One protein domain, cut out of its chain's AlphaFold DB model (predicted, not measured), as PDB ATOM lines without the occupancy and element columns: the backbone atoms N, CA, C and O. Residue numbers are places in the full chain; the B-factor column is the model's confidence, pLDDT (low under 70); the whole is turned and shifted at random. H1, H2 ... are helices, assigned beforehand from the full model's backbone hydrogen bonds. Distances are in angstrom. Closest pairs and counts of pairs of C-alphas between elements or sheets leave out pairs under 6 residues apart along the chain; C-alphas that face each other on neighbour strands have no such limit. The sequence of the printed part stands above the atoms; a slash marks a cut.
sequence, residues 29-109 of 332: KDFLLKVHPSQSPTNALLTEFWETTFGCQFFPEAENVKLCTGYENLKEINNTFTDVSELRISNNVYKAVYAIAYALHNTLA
ATOM      1  N   LYS A  29      52.929  12.793 -34.821       88.31
ATOM      2  CA  LYS A  29      52.549  11.523 -35.455       88.31
ATOM      3  C   LYS A  29      51.431  10.822 -34.682       88.31
ATOM      4  O   LYS A  29      50.455  10.385 -35.277       88.31
ATOM      5  N   ASP A  30      51.559  10.761 -33.360       90.75
ATOM      6  CA  ASP A  30      50.567  10.116 -32.497       90.75
ATOM      7  C   ASP A  30      49.241  10.881 -32.474       90.75
ATOM      8  O   ASP A  30      48.186  10.269 -32.342       90.75
ATOM      9  N   PHE A  31      49.284  12.208 -32.626       90.19
ATOM     10  CA  PHE A  31      48.095  13.041 -32.776       90.19
ATOM     11  C   PHE A  31      47.375  12.776 -34.105       90.19
ATOM     12  O   PHE A  31      46.175  12.516 -34.103       90.19
ATOM     13  N   LEU A  32      48.104  12.762 -35.226       88.81
ATOM     14  CA  LEU A  32      47.532  12.520 -36.558       88.81
ATOM     15  C   LEU A  32      46.899  11.125 -36.675       88.81
ATOM     16  O   LEU A  32      45.890  10.964 -37.350       88.81
ATOM     17  N   LEU A  33      47.446  10.128 -35.971       88.25
ATOM     18  CA  LEU A  33      46.900   8.767 -35.927       88.25
ATOM     19  C   LEU A  33      45.618   8.625 -35.090       88.25
ATOM     20  O   LEU A  33      44.954   7.599 -35.191       88.25
ATOM     21  N   LYS A  34      45.282   9.610 -34.248       87.69
ATOM     22  CA  LYS A  34      44.066   9.607 -33.411       87.69
ATOM     23  C   LYS A  34      42.877  10.309 -34.067       87.69
ATOM     24  O   LYS A  34      41.799  10.343 -33.475       87.69
ATOM     25  N   VAL A  35      43.076  10.901 -35.241       86.69
ATOM     26  CA  VAL A  35      42.026  11.585 -35.999       86.69
ATOM     27  C   VAL A  35      40.971  10.564 -36.423       86.69
ATOM     28  O   VAL A  35      41.316   9.523 -36.977       86.69
ATOM     29  N   HIS A  36      39.699  10.857 -36.151       83.81
ATOM     30  CA  HIS A  36      38.592   9.949 -36.448       83.81
ATOM     31  C   HIS A  36      37.340  10.732 -36.886       83.81
ATOM     32  O   HIS A  36      37.001  11.724 -36.233       83.81
ATOM     33  N   PRO A  37      36.611  10.293 -37.931       82.44
ATOM     34  CA  PRO A  37      35.455  11.009 -38.488       82.44
ATOM     35  C   PRO A  37      34.323  11.242 -37.471       82.44
ATOM     36  O   PRO A  37      33.659  12.274 -37.508       82.44
ATOM     37  N   SER A  38      34.155  10.351 -36.486       79.56
ATOM     38  CA  SER A  38      33.160  10.527 -35.410       79.56
ATOM     39  C   SER A  38      33.439  11.689 -34.447       79.56
ATOM     40  O   SER A  38      32.536  12.099 -33.723       79.56
ATOM     41  N   GLN A  39      34.663  12.231 -34.414       80.00
ATOM     42  CA  GLN A  39      35.007  13.368 -33.549       80.00
ATOM     43  C   GLN A  39      34.419  14.683 -34.075       80.00
ATOM     44  O   GLN A  39      34.190  15.609 -33.301       80.00
ATOM     45  N   SER A  40      34.191  14.780 -35.388       77.88
ATOM     46  CA  SER A  40      33.647  15.978 -36.023       77.88
ATOM     47  C   SER A  40      32.829  15.602 -37.267       77.88
ATOM     48  O   SER A  40      33.312  15.742 -38.391       77.88
ATOM     49  N   PRO A  41      31.582  15.124 -37.086       71.69
ATOM     50  CA  PRO A  41      30.743  14.632 -38.184       71.69
ATOM     51  C   PRO A  41      30.283  15.732 -39.154       71.69
ATOM     52  O   PRO A  41      29.799  15.434 -40.237       71.69
ATOM     53  N   THR A  42      30.429  17.008 -38.784       73.56
ATOM     54  CA  THR A  42      30.096  18.166 -39.628       73.56
ATOM     55  C   THR A  42      31.278  18.673 -40.460       73.56
ATOM     56  O   THR A  42      31.111  19.588 -41.266       73.56
ATOM     57  N   ASN A  43      32.481  18.116 -40.277       81.62
ATOM     58  CA  ASN A  43      33.673  18.559 -40.990       81.62
ATOM     59  C   ASN A  43      33.819  17.824 -42.332       81.62
ATOM     60  O   ASN A  43      34.356  16.717 -42.387       81.62
ATOM     61  N   ALA A  44      33.393  18.481 -43.413       84.81
ATOM     62  CA  ALA A  44      33.461  17.953 -44.780       84.81
ATOM     63  C   ALA A  44      34.888  17.571 -45.236       84.81
ATOM     64  O   ALA A  44      35.073  16.666 -46.042       84.81
ATOM     65  N   LEU A  45      35.913  18.232 -44.689       85.88
ATOM     66  CA  LEU A  45      37.315  17.971 -45.034       85.88
ATOM     67  C   LEU A  45      37.792  16.641 -44.430       85.88
ATOM     68  O   LEU A  45      38.602  15.929 -45.018       85.88
ATOM     69  N   LEU A  46      37.269  16.286 -43.253       86.38
ATOM     70  CA  LEU A  46      37.603  15.034 -42.582       86.38
ATOM     71  C   LEU A  46      36.928  13.837 -43.257       86.38
ATOM     72  O   LEU A  46      37.551  12.783 -43.367       86.38
ATOM     73  N   THR A  47      35.693  14.005 -43.737       85.00
ATOM     74  CA  THR A  47      35.000  12.978 -44.525       85.00
ATOM     75  C   THR A  47      35.717  12.741 -45.852       85.00
ATOM     76  O   THR A  47      36.074  11.603 -46.134       85.00
ATOM     77  N   GLU A  48      36.056  13.801 -46.594       87.31
ATOM     78  CA  GLU A  48      36.797  13.696 -47.862       87.31
ATOM     79  C   GLU A  48      38.182  13.053 -47.674       87.31
ATOM     80  O   GLU A  48      38.584  12.171 -48.439       87.31
ATOM     81  N   PHE A  49      38.908  13.448 -46.622       88.81
ATOM     82  CA  PHE A  49      40.195  12.849 -46.273       88.81
ATOM     83  C   PHE A  49      40.074  11.342 -46.018       88.81
ATOM     84  O   PHE A  49      40.902  10.567 -46.506       88.81
ATOM     85  N   TRP A  50      39.067  10.926 -45.249       88.62
ATOM     86  CA  TRP A  50      38.877   9.528 -44.877       88.62
ATOM     87  C   TRP A  50      38.505   8.671 -46.090       88.62
ATOM     88  O   TRP A  50      39.128   7.636 -46.328       88.62
ATOM     89  N   GLU A  51      37.568   9.156 -46.904       87.88
ATOM     90  CA  GLU A  51      37.138   8.514 -48.149       87.88
ATOM     91  C   GLU A  51      38.303   8.357 -49.135       87.88
ATOM     92  O   GLU A  51      38.540   7.267 -49.659       87.88
ATOM     93  N   THR A  52      39.112   9.408 -49.305       87.31
ATOM     94  CA  THR A  52      40.292   9.393 -50.187       87.31
ATOM     95  C   THR A  52      41.396   8.469 -49.666       87.31
ATOM     96  O   THR A  52      42.051   7.780 -50.445       87.31
ATOM     97  N   THR A  53      41.618   8.434 -48.349       88.06
ATOM     98  CA  THR A  53      42.704   7.646 -47.740       88.06
ATOM     99  C   THR A  53      42.410   6.148 -47.762       88.06
ATOM    100  O   THR A  53      43.318   5.352 -48.000       88.06
ATOM    101  N   PHE A  54      41.157   5.758 -47.521       88.19
ATOM    102  CA  PHE A  54      40.740   4.354 -47.466       88.19
ATOM    103  C   PHE A  54      40.076   3.852 -48.758       88.19
ATOM    104  O   PHE A  54      39.785   2.655 -48.856       88.19
ATOM    105  N   GLY A  55      39.857   4.730 -49.745       86.00
ATOM    106  CA  GLY A  55      39.203   4.400 -51.013       86.00
ATOM    107  C   GLY A  55      37.768   3.903 -50.819       86.00
ATOM    108  O   GLY A  55      37.360   2.936 -51.462       86.00
ATOM    109  N   CYS A  56      37.039   4.500 -49.877       87.38
ATOM    110  CA  CYS A  56      35.674   4.131 -49.498       87.38
ATOM    111  C   CYS A  56      34.762   5.366 -49.523       87.38
ATOM    112  O   CYS A  56      35.260   6.481 -49.620       87.38
ATOM    113  N   GLN A  57      33.443   5.185 -49.437       86.75
ATOM    114  CA  GLN A  57      32.477   6.284 -49.287       86.75
ATOM    115  C   GLN A  57      31.574   6.047 -48.074       86.75
ATOM    116  O   GLN A  57      31.186   4.908 -47.811       86.75
ATOM    117  N   PHE A  58      31.231   7.102 -47.334       83.56
ATOM    118  CA  PHE A  58      30.243   7.028 -46.247       83.56
ATOM    119  C   PHE A  58      28.812   6.975 -46.783       83.56
ATOM    120  O   PHE A  58      27.971   6.272 -46.227       83.56
ATOM    121  N   PHE A  59      28.555   7.685 -47.883       82.31
ATOM    122  CA  PHE A  59      27.267   7.712 -48.576       82.31
ATOM    123  C   PHE A  59      27.475   7.359 -50.057       82.31
ATOM    124  O   PHE A  59      27.538   8.255 -50.896       82.31
ATOM    125  N   PRO A  60      27.652   6.070 -50.393       79.56
ATOM    126  CA  PRO A  60      27.876   5.663 -51.773       79.56
ATOM    127  C   PRO A  60      26.608   5.827 -52.620       79.56
ATOM    128  O   PRO A  60      25.544   5.329 -52.262       79.56
ATOM    129  N   GLU A  61      26.735   6.476 -53.778       71.00
ATOM    130  CA  GLU A  61      25.656   6.582 -54.779       71.00
ATOM    131  C   GLU A  61      25.594   5.356 -55.717       71.00
ATOM    132  O   GLU A  61      24.626   5.184 -56.454       71.00
ATOM    133  N   ALA A  62      26.611   4.482 -55.686       75.38
ATOM    134  CA  ALA A  62      26.739   3.302 -56.547       75.38
ATOM    135  C   ALA A  62      26.951   2.004 -55.739       75.38
ATOM    136  O   ALA A  62      27.716   1.982 -54.777       75.38
ATOM    137  N   GLU A  63      26.341   0.894 -56.179       67.44
ATOM    138  CA  GLU A  63      26.337  -0.403 -55.463       67.44
ATOM    139  C   GLU A  63      27.715  -1.086 -55.329       67.44
ATOM    140  O   GLU A  63      27.882  -1.956 -54.480       67.44
ATOM    141  N   ASN A  64      28.722  -0.688 -56.117       73.31
ATOM    142  CA  ASN A  64      30.050  -1.325 -56.141       73.31
ATOM    143  C   ASN A  64      31.139  -0.564 -55.358       73.31
ATOM    144  O   ASN A  64      32.330  -0.821 -55.554       73.31
ATOM    145  N   VAL A  65      30.768   0.381 -54.489       79.62
ATOM    146  CA  VAL A  65      31.728   1.168 -53.699       79.62
ATOM    147  C   VAL A  65      31.817   0.632 -52.272       79.62
ATOM    148  O   VAL A  65      30.812   0.378 -51.612       79.62
ATOM    149  N   LYS A  66      33.048   0.463 -51.776       84.88
ATOM    150  CA  LYS A  66      33.313   0.038 -50.399       84.88
ATOM    151  C   LYS A  66      32.748   1.074 -49.421       84.88
ATOM    152  O   LYS A  66      33.120   2.243 -49.490       84.88
ATOM    153  N   LEU A  67      31.893   0.639 -48.496       85.31
ATOM    154  CA  LEU A  67      31.346   1.495 -47.442       85.31
ATOM    155  C   LEU A  67      32.420   1.790 -46.381       85.31
ATOM    156  O   LEU A  67      33.072   0.861 -45.896       85.31
ATOM    157  N   CYS A  68      32.593   3.059 -46.008       85.69
ATOM    158  CA  CYS A  68      33.435   3.429 -44.870       85.69
ATOM    159  C   CYS A  68      32.713   3.105 -43.550       85.69
ATOM    160  O   CYS A  68      31.602   3.568 -43.301       85.69
ATOM    161  N   THR A  69      33.361   2.343 -42.676       83.44
ATOM    162  CA  THR A  69      32.884   2.019 -41.321       83.44
ATOM    163  C   THR A  69      33.177   3.133 -40.318       83.44
ATOM    164  O   THR A  69      32.541   3.209 -39.270       83.44
ATOM    165  N   GLY A  70      34.152   3.988 -40.630       81.44
ATOM    166  CA  GLY A  70      34.653   5.041 -39.756       81.44
ATOM    167  C   GLY A  70      35.720   4.560 -38.772       81.44
ATOM    168  O   GLY A  70      36.443   5.403 -38.262       81.44
ATOM    169  N   TYR A  71      35.862   3.247 -38.552       82.25
ATOM    170  CA  TYR A  71      36.799   2.634 -37.599       82.25
ATOM    171  C   TYR A  71      38.085   2.104 -38.249       82.25
ATOM    172  O   TYR A  71      38.830   1.334 -37.639       82.25
ATOM    173  N   GLU A  72      38.349   2.473 -39.498       86.31
ATOM    174  CA  GLU A  72      39.551   2.056 -40.205       86.31
ATOM    175  C   GLU A  72      40.843   2.575 -39.540       86.31
ATOM    176  O   GLU A  72      40.888   3.637 -38.916       86.31
ATOM    177  N   ASN A  73      41.935   1.814 -39.674       84.62
ATOM    178  CA  ASN A  73      43.179   2.083 -38.962       84.62
ATOM    179  C   ASN A  73      44.202   2.833 -39.828       84.62
ATOM    180  O   ASN A  73      44.820   2.272 -40.734       84.62
ATOM    181  N   LEU A  74      44.468   4.096 -39.483       85.88
ATOM    182  CA  LEU A  74      45.449   4.944 -40.175       85.88
ATOM    183  C   LEU A  74      46.904   4.450 -40.065       85.88
ATOM    184  O   LEU A  74      47.755   4.928 -40.810       85.88
ATOM    185  N   LYS A  75      47.222   3.519 -39.152       83.31
ATOM    186  CA  LYS A  75      48.576   2.941 -39.037       83.31
ATOM    187  C   LYS A  75      48.891   1.930 -40.136       83.31
ATOM    188  O   LYS A  75      50.063   1.703 -40.419       83.31
ATOM    189  N   GLU A  76      47.866   1.303 -40.703       84.00
ATOM    190  CA  GLU A  76      48.014   0.225 -41.688       84.00
ATOM    191  C   GLU A  76      48.248   0.764 -43.103       84.00
ATOM    192  O   GLU A  76      48.748   0.046 -43.966       84.00
ATOM    193  N   ILE A  77      47.951   2.048 -43.329       83.31
ATOM    194  CA  ILE A  77      48.112   2.712 -44.620       83.31
ATOM    195  C   ILE A  77      49.268   3.702 -44.551       83.31
ATOM    196  O   ILE A  77      49.306   4.596 -43.708       83.31
ATOM    197  N   ASN A  78      50.195   3.578 -45.499       81.50
ATOM    198  CA  ASN A  78      51.207   4.599 -45.714       81.50
ATOM    199  C   ASN A  78      50.604   5.740 -46.540       81.50
ATOM    200  O   ASN A  78      50.336   5.571 -47.728       81.50
ATOM    201  N   ASN A  79      50.386   6.894 -45.915       81.75
ATOM    202  CA  ASN A  79      49.850   8.073 -46.581       81.75
ATOM    203  C   ASN A  79      50.717   9.303 -46.287       81.75
ATOM    204  O   ASN A  79      51.436   9.376 -45.292       81.75
ATOM    205  N   THR A  80      50.642  10.298 -47.171       82.06
ATOM    206  CA  THR A  80      51.419  11.540 -47.043       82.06
ATOM    207  C   THR A  80      50.999  12.378 -45.828       82.06
ATOM    208  O   THR A  80      51.763  13.228 -45.384       82.06
ATOM    209  N   PHE A  81      49.810  12.137 -45.266       82.69
ATOM    210  CA  PHE A  81      49.294  12.860 -44.106       82.69
ATOM    211  C   PHE A  81      49.967  12.426 -42.793       82.69
ATOM    212  O   PHE A  81      50.318  13.279 -41.984       82.69
ATOM    213  N   THR A  82      50.204  11.127 -42.585       83.38
ATOM    214  CA  THR A  82      50.852  10.578 -41.379       83.38
ATOM    215  C   THR A  82      52.384  10.547 -41.471       83.38
ATOM    216  O   THR A  82      53.061  10.266 -40.471       83.38
ATOM    217  N   ASP A  83      52.952  10.874 -42.639       83.94
ATOM    218  CA  ASP A  83      54.396  10.971 -42.850       83.94
ATOM    219  C   ASP A  83      54.986  12.259 -42.248       83.94
ATOM    220  O   ASP A  83      55.009  13.337 -42.841       83.94
ATOM    221  N   VAL A  84      55.537  12.123 -41.041       84.31
ATOM    222  CA  VAL A  84      56.243  13.195 -40.323       84.31
ATOM    223  C   VAL A  84      57.748  13.249 -40.627       84.31
ATOM    224  O   VAL A  84      58.502  13.912 -39.911       84.31
ATOM    225  N   SER A  85      58.222  12.541 -41.656       81.38
ATOM    226  CA  SER A  85      59.658  12.411 -41.929       81.38
ATOM    227  C   SER A  85      60.294  13.699 -42.442       81.38
ATOM    228  O   SER A  85      61.479  13.894 -42.201       81.38
ATOM    229  N   GLU A  86      59.556  14.600 -43.100       79.44
ATOM    230  CA  GLU A  86      60.060  15.861 -43.682       79.44
ATOM    231  C   GLU A  86      59.148  17.064 -43.350       79.44
ATOM    232  O   GLU A  86      58.598  17.731 -44.228       79.44
ATOM    233  N   LEU A  87      58.994  17.386 -42.061       81.44
ATOM    234  CA  LEU A  87      58.171  18.518 -41.609       81.44
ATOM    235  C   LEU A  87      58.865  19.870 -41.848       81.44
ATOM    236  O   LEU A  87      59.514  20.432 -40.966       81.44
ATOM    237  N   ARG A  88      58.719  20.407 -43.061       81.62
ATOM    238  CA  ARG A  88      59.208  21.750 -43.427       81.62
ATOM    239  C   ARG A  88      58.095  22.789 -43.349       81.62
ATOM    240  O   ARG A  88      58.174  23.732 -42.569       81.62
ATOM    241  N   ILE A  89      57.024  22.578 -44.110       81.62
ATOM    242  CA  ILE A  89      55.875  23.496 -44.168       81.62
ATOM    243  C   ILE A  89      55.067  23.413 -42.869       81.62
ATOM    244  O   ILE A  89      54.790  24.438 -42.253       81.62
ATOM    245  N   SER A  90      54.780  22.201 -42.386       84.25
ATOM    246  CA  SER A  90      54.049  21.988 -41.129       84.25
ATOM    247  C   SER A  90      54.766  22.594 -39.919       84.25
ATOM    248  O   SER A  90      54.122  23.091 -39.001       84.25
ATOM    249  N   ASN A  91      56.102  22.626 -39.934       83.88
ATOM    250  CA  ASN A  91      56.896  23.316 -38.919       83.88
ATOM    251  C   ASN A  91      56.701  24.836 -38.957       83.88
ATOM    252  O   ASN A  91      56.619  25.459 -37.905       83.88
ATOM    253  N   ASN A  92      56.597  25.443 -40.143       85.31
ATOM    254  CA  ASN A  92      56.304  26.873 -40.249       85.31
ATOM    255  C   ASN A  92      54.919  27.197 -39.684       85.31
ATOM    256  O   ASN A  92      54.786  28.176 -38.959       85.31
ATOM    257  N   VAL A  93      53.915  26.356 -39.957       88.69
ATOM    258  CA  VAL A  93      52.569  26.506 -39.381       88.69
ATOM    259  C   VAL A  93      52.616  26.365 -37.857       88.69
ATOM    260  O   VAL A  93      52.126  27.239 -37.148       88.69
ATOM    261  N   TYR A  94      53.282  25.325 -37.346       86.88
ATOM    262  CA  TYR A  94      53.480  25.121 -35.908       86.88
ATOM    263  C   TYR A  94      54.160  26.328 -35.247       86.88
ATOM    264  O   TYR A  94      53.658  26.854 -34.258       86.88
ATOM    265  N   LYS A  95      55.255  26.828 -35.833       85.88
ATOM    266  CA  LYS A  95      55.963  28.020 -35.351       85.88
ATOM    267  C   LYS A  95      55.123  29.287 -35.437       85.88
ATOM    268  O   LYS A  95      55.245  30.116 -34.549       85.88
ATOM    269  N   ALA A  96      54.298  29.452 -36.469       88.69
ATOM    270  CA  ALA A  96      53.418  30.609 -36.595       88.69
ATOM    271  C   ALA A  96      52.387  30.634 -35.461       88.69
ATOM    272  O   ALA A  96      52.259  31.644 -34.776       88.69
ATOM    273  N   VAL A  97      51.725  29.503 -35.193       92.38
ATOM    274  CA  VAL A  97      50.787  29.379 -34.066       92.38
ATOM    275  C   VAL A  97      51.507  29.595 -32.736       92.38
ATOM    276  O   VAL A  97      51.020  30.334 -31.886       92.38
ATOM    277  N   TYR A  98      52.696  29.011 -32.572       87.69
ATOM    278  CA  TYR A  98      53.502  29.186 -31.366       87.69
ATOM    279  C   TYR A  98      53.952  30.639 -31.185       87.69
ATOM    280  O   TYR A  98      53.917  31.149 -30.077       87.69
ATOM    281  N   ALA A  99      54.305  31.346 -32.260       86.44
ATOM    282  CA  ALA A  99      54.657  32.761 -32.215       86.44
ATOM    283  C   ALA A  99      53.464  33.629 -31.801       86.44
ATOM    284  O   ALA A  99      53.637  34.526 -30.984       86.44
ATOM    285  N   ILE A 100      52.258  33.338 -32.302       90.06
ATOM    286  CA  ILE A 100      51.027  34.009 -31.857       90.06
ATOM    287  C   ILE A 100      50.776  33.714 -30.374       90.06
ATOM    288  O   ILE A 100      50.505  34.633 -29.608       90.06
ATOM    289  N   ALA A 101      50.919  32.455 -29.950       89.31
ATOM    290  CA  ALA A 101      50.753  32.059 -28.556       89.31
ATOM    291  C   ALA A 101      51.779  32.738 -27.637       89.31
ATOM    292  O   ALA A 101      51.408  33.208 -26.570       89.31
ATOM    293  N   TYR A 102      53.040  32.848 -28.058       82.62
ATOM    294  CA  TYR A 102      54.092  33.552 -27.322       82.62
ATOM    295  C   TYR A 102      53.870  35.053 -27.297       82.62
ATOM    296  O   TYR A 102      54.052  35.663 -26.254       82.62
ATOM    297  N   ALA A 103      53.462  35.656 -28.413       80.00
ATOM    298  CA  ALA A 103      53.112  37.068 -28.452       80.00
ATOM    299  C   ALA A 103      51.970  37.350 -27.473       80.00
ATOM    300  O   ALA A 103      52.092  38.243 -26.645       80.00
ATOM    301  N   LEU A 104      50.918  36.528 -27.496       83.81
ATOM    302  CA  LEU A 104      49.796  36.641 -26.574       83.81
ATOM    303  C   LEU A 104      50.234  36.416 -25.118       83.81
ATOM    304  O   LEU A 104      49.942  37.238 -24.254       83.81
ATOM    305  N   HIS A 105      50.984  35.348 -24.843       82.88
ATOM    306  CA  HIS A 105      51.504  35.037 -23.513       82.88
ATOM    307  C   HIS A 105      52.380  36.168 -22.973       82.88
ATOM    308  O   HIS A 105      52.188  36.589 -21.841       82.88
ATOM    309  N   ASN A 106      53.265  36.725 -23.800       72.69
ATOM    310  CA  ASN A 106      54.108  37.855 -23.434       72.69
ATOM    311  C   ASN A 106      53.292  39.134 -23.247       72.69
ATOM    312  O   ASN A 106      53.563  39.862 -22.307       72.69
ATOM    313  N   THR A 107      52.273  39.417 -24.066       70.06
ATOM    314  CA  THR A 107      51.393  40.580 -23.827       70.06
ATOM    315  C   THR A 107      50.614  40.459 -22.520       70.06
ATOM    316  O   THR A 107      50.393  41.460 -21.849       70.06
ATOM    317  N   LEU A 108      50.240  39.238 -22.130       72.94
ATOM    318  CA  LEU A 108      49.549  38.974 -20.870       72.94
ATOM    319  C   LEU A 108      50.514  38.990 -19.673       72.94
ATOM    320  O   LEU A 108      50.170  39.529 -18.628       72.94
ATOM    321  N   ALA A 109      51.727  38.453 -19.827       65.19
ATOM    322  CA  ALA A 109      52.751  38.401 -18.783       65.19
ATOM    323  C   ALA A 109      53.461  39.752 -18.567       65.19
ATOM    324  O   ALA A 109      53.826  40.089 -17.445       65.19
TER     325      ALA A 109
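What this domain is: This is residues 29 to 109 of the 332 residues of the protein "G_PROTEIN_RECEP_F3_4 domain-containing protein" of Electrophorus electricus (UniProt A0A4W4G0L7). A long straight helix, H3, sticks out as a free arm from a small body made largely of loops, in which the helix H2 and the short H1 lie without touching each other. After H2, the long stretch of residues 55 to 88 goes out to a tip around Glu 63, folds back and crosses to the other end of the body, where residues 86 to 88 lead into the arm. The printed part has 81 residues with three named helices, in the order H1, H2, H3, and no named strand; its class is all helix, though under half of the residues, 36 of 81, are in named elements. The whole is only just loose, close to extended, with a radius of gyration of the C-alphas of 17.1 A, and it spans 59 by 28 by 17 A, a length to which the arm adds much.

How they stand to each other: From the first printed residue, H1, residues 29 to 32, is followed by a long link of 11 residues. That link leads to H2, residues 44 to 54, and the two helices are apart, with no C-alpha of the one within 8 A of the other. A long link of 34 residues follows, and then comes H3, residues 89 to 109, which is apart from both H1 and H2. Residues 86 to 109, of which 89 to 109 belong to H3, stand free, as do residues 39 to 44, of which 44 belongs to H2. In H2 and H3 every pair of O of residue i and N of residue i+4 is within hydrogen-bond range; H1 is too short for such a pair, and its one pair of O i and N i+3 is within range.

Where its parts are: H1, Lys 29 to Leu 32, begins with C-alpha 29 at (52.549, 11.523, -35.455). H2, Ala 44 to Phe 54, is 15.7 A long from first to last C-alpha and begins with C-alpha 44 at (33.461, 17.953, -44.780). H3, Ile 89 to Ala 109, is the longest helix, at 29.6 A, and ends with C-alpha 109 at (52.751, 38.401, -18.783).

The domain as a whole: The C-alphas of Glu 63 and Ala 109 are the two farthest apart, at 59.6 A. Without the stretches that stand free, the body has 51 residues and spans 38 by 20 by 18 A, with a radius of gyration of 11.5 A. The printed part has no cut, and both links are long. The mean pLDDT of the printed part is 83.2, and residues 63 and 109 are under 70.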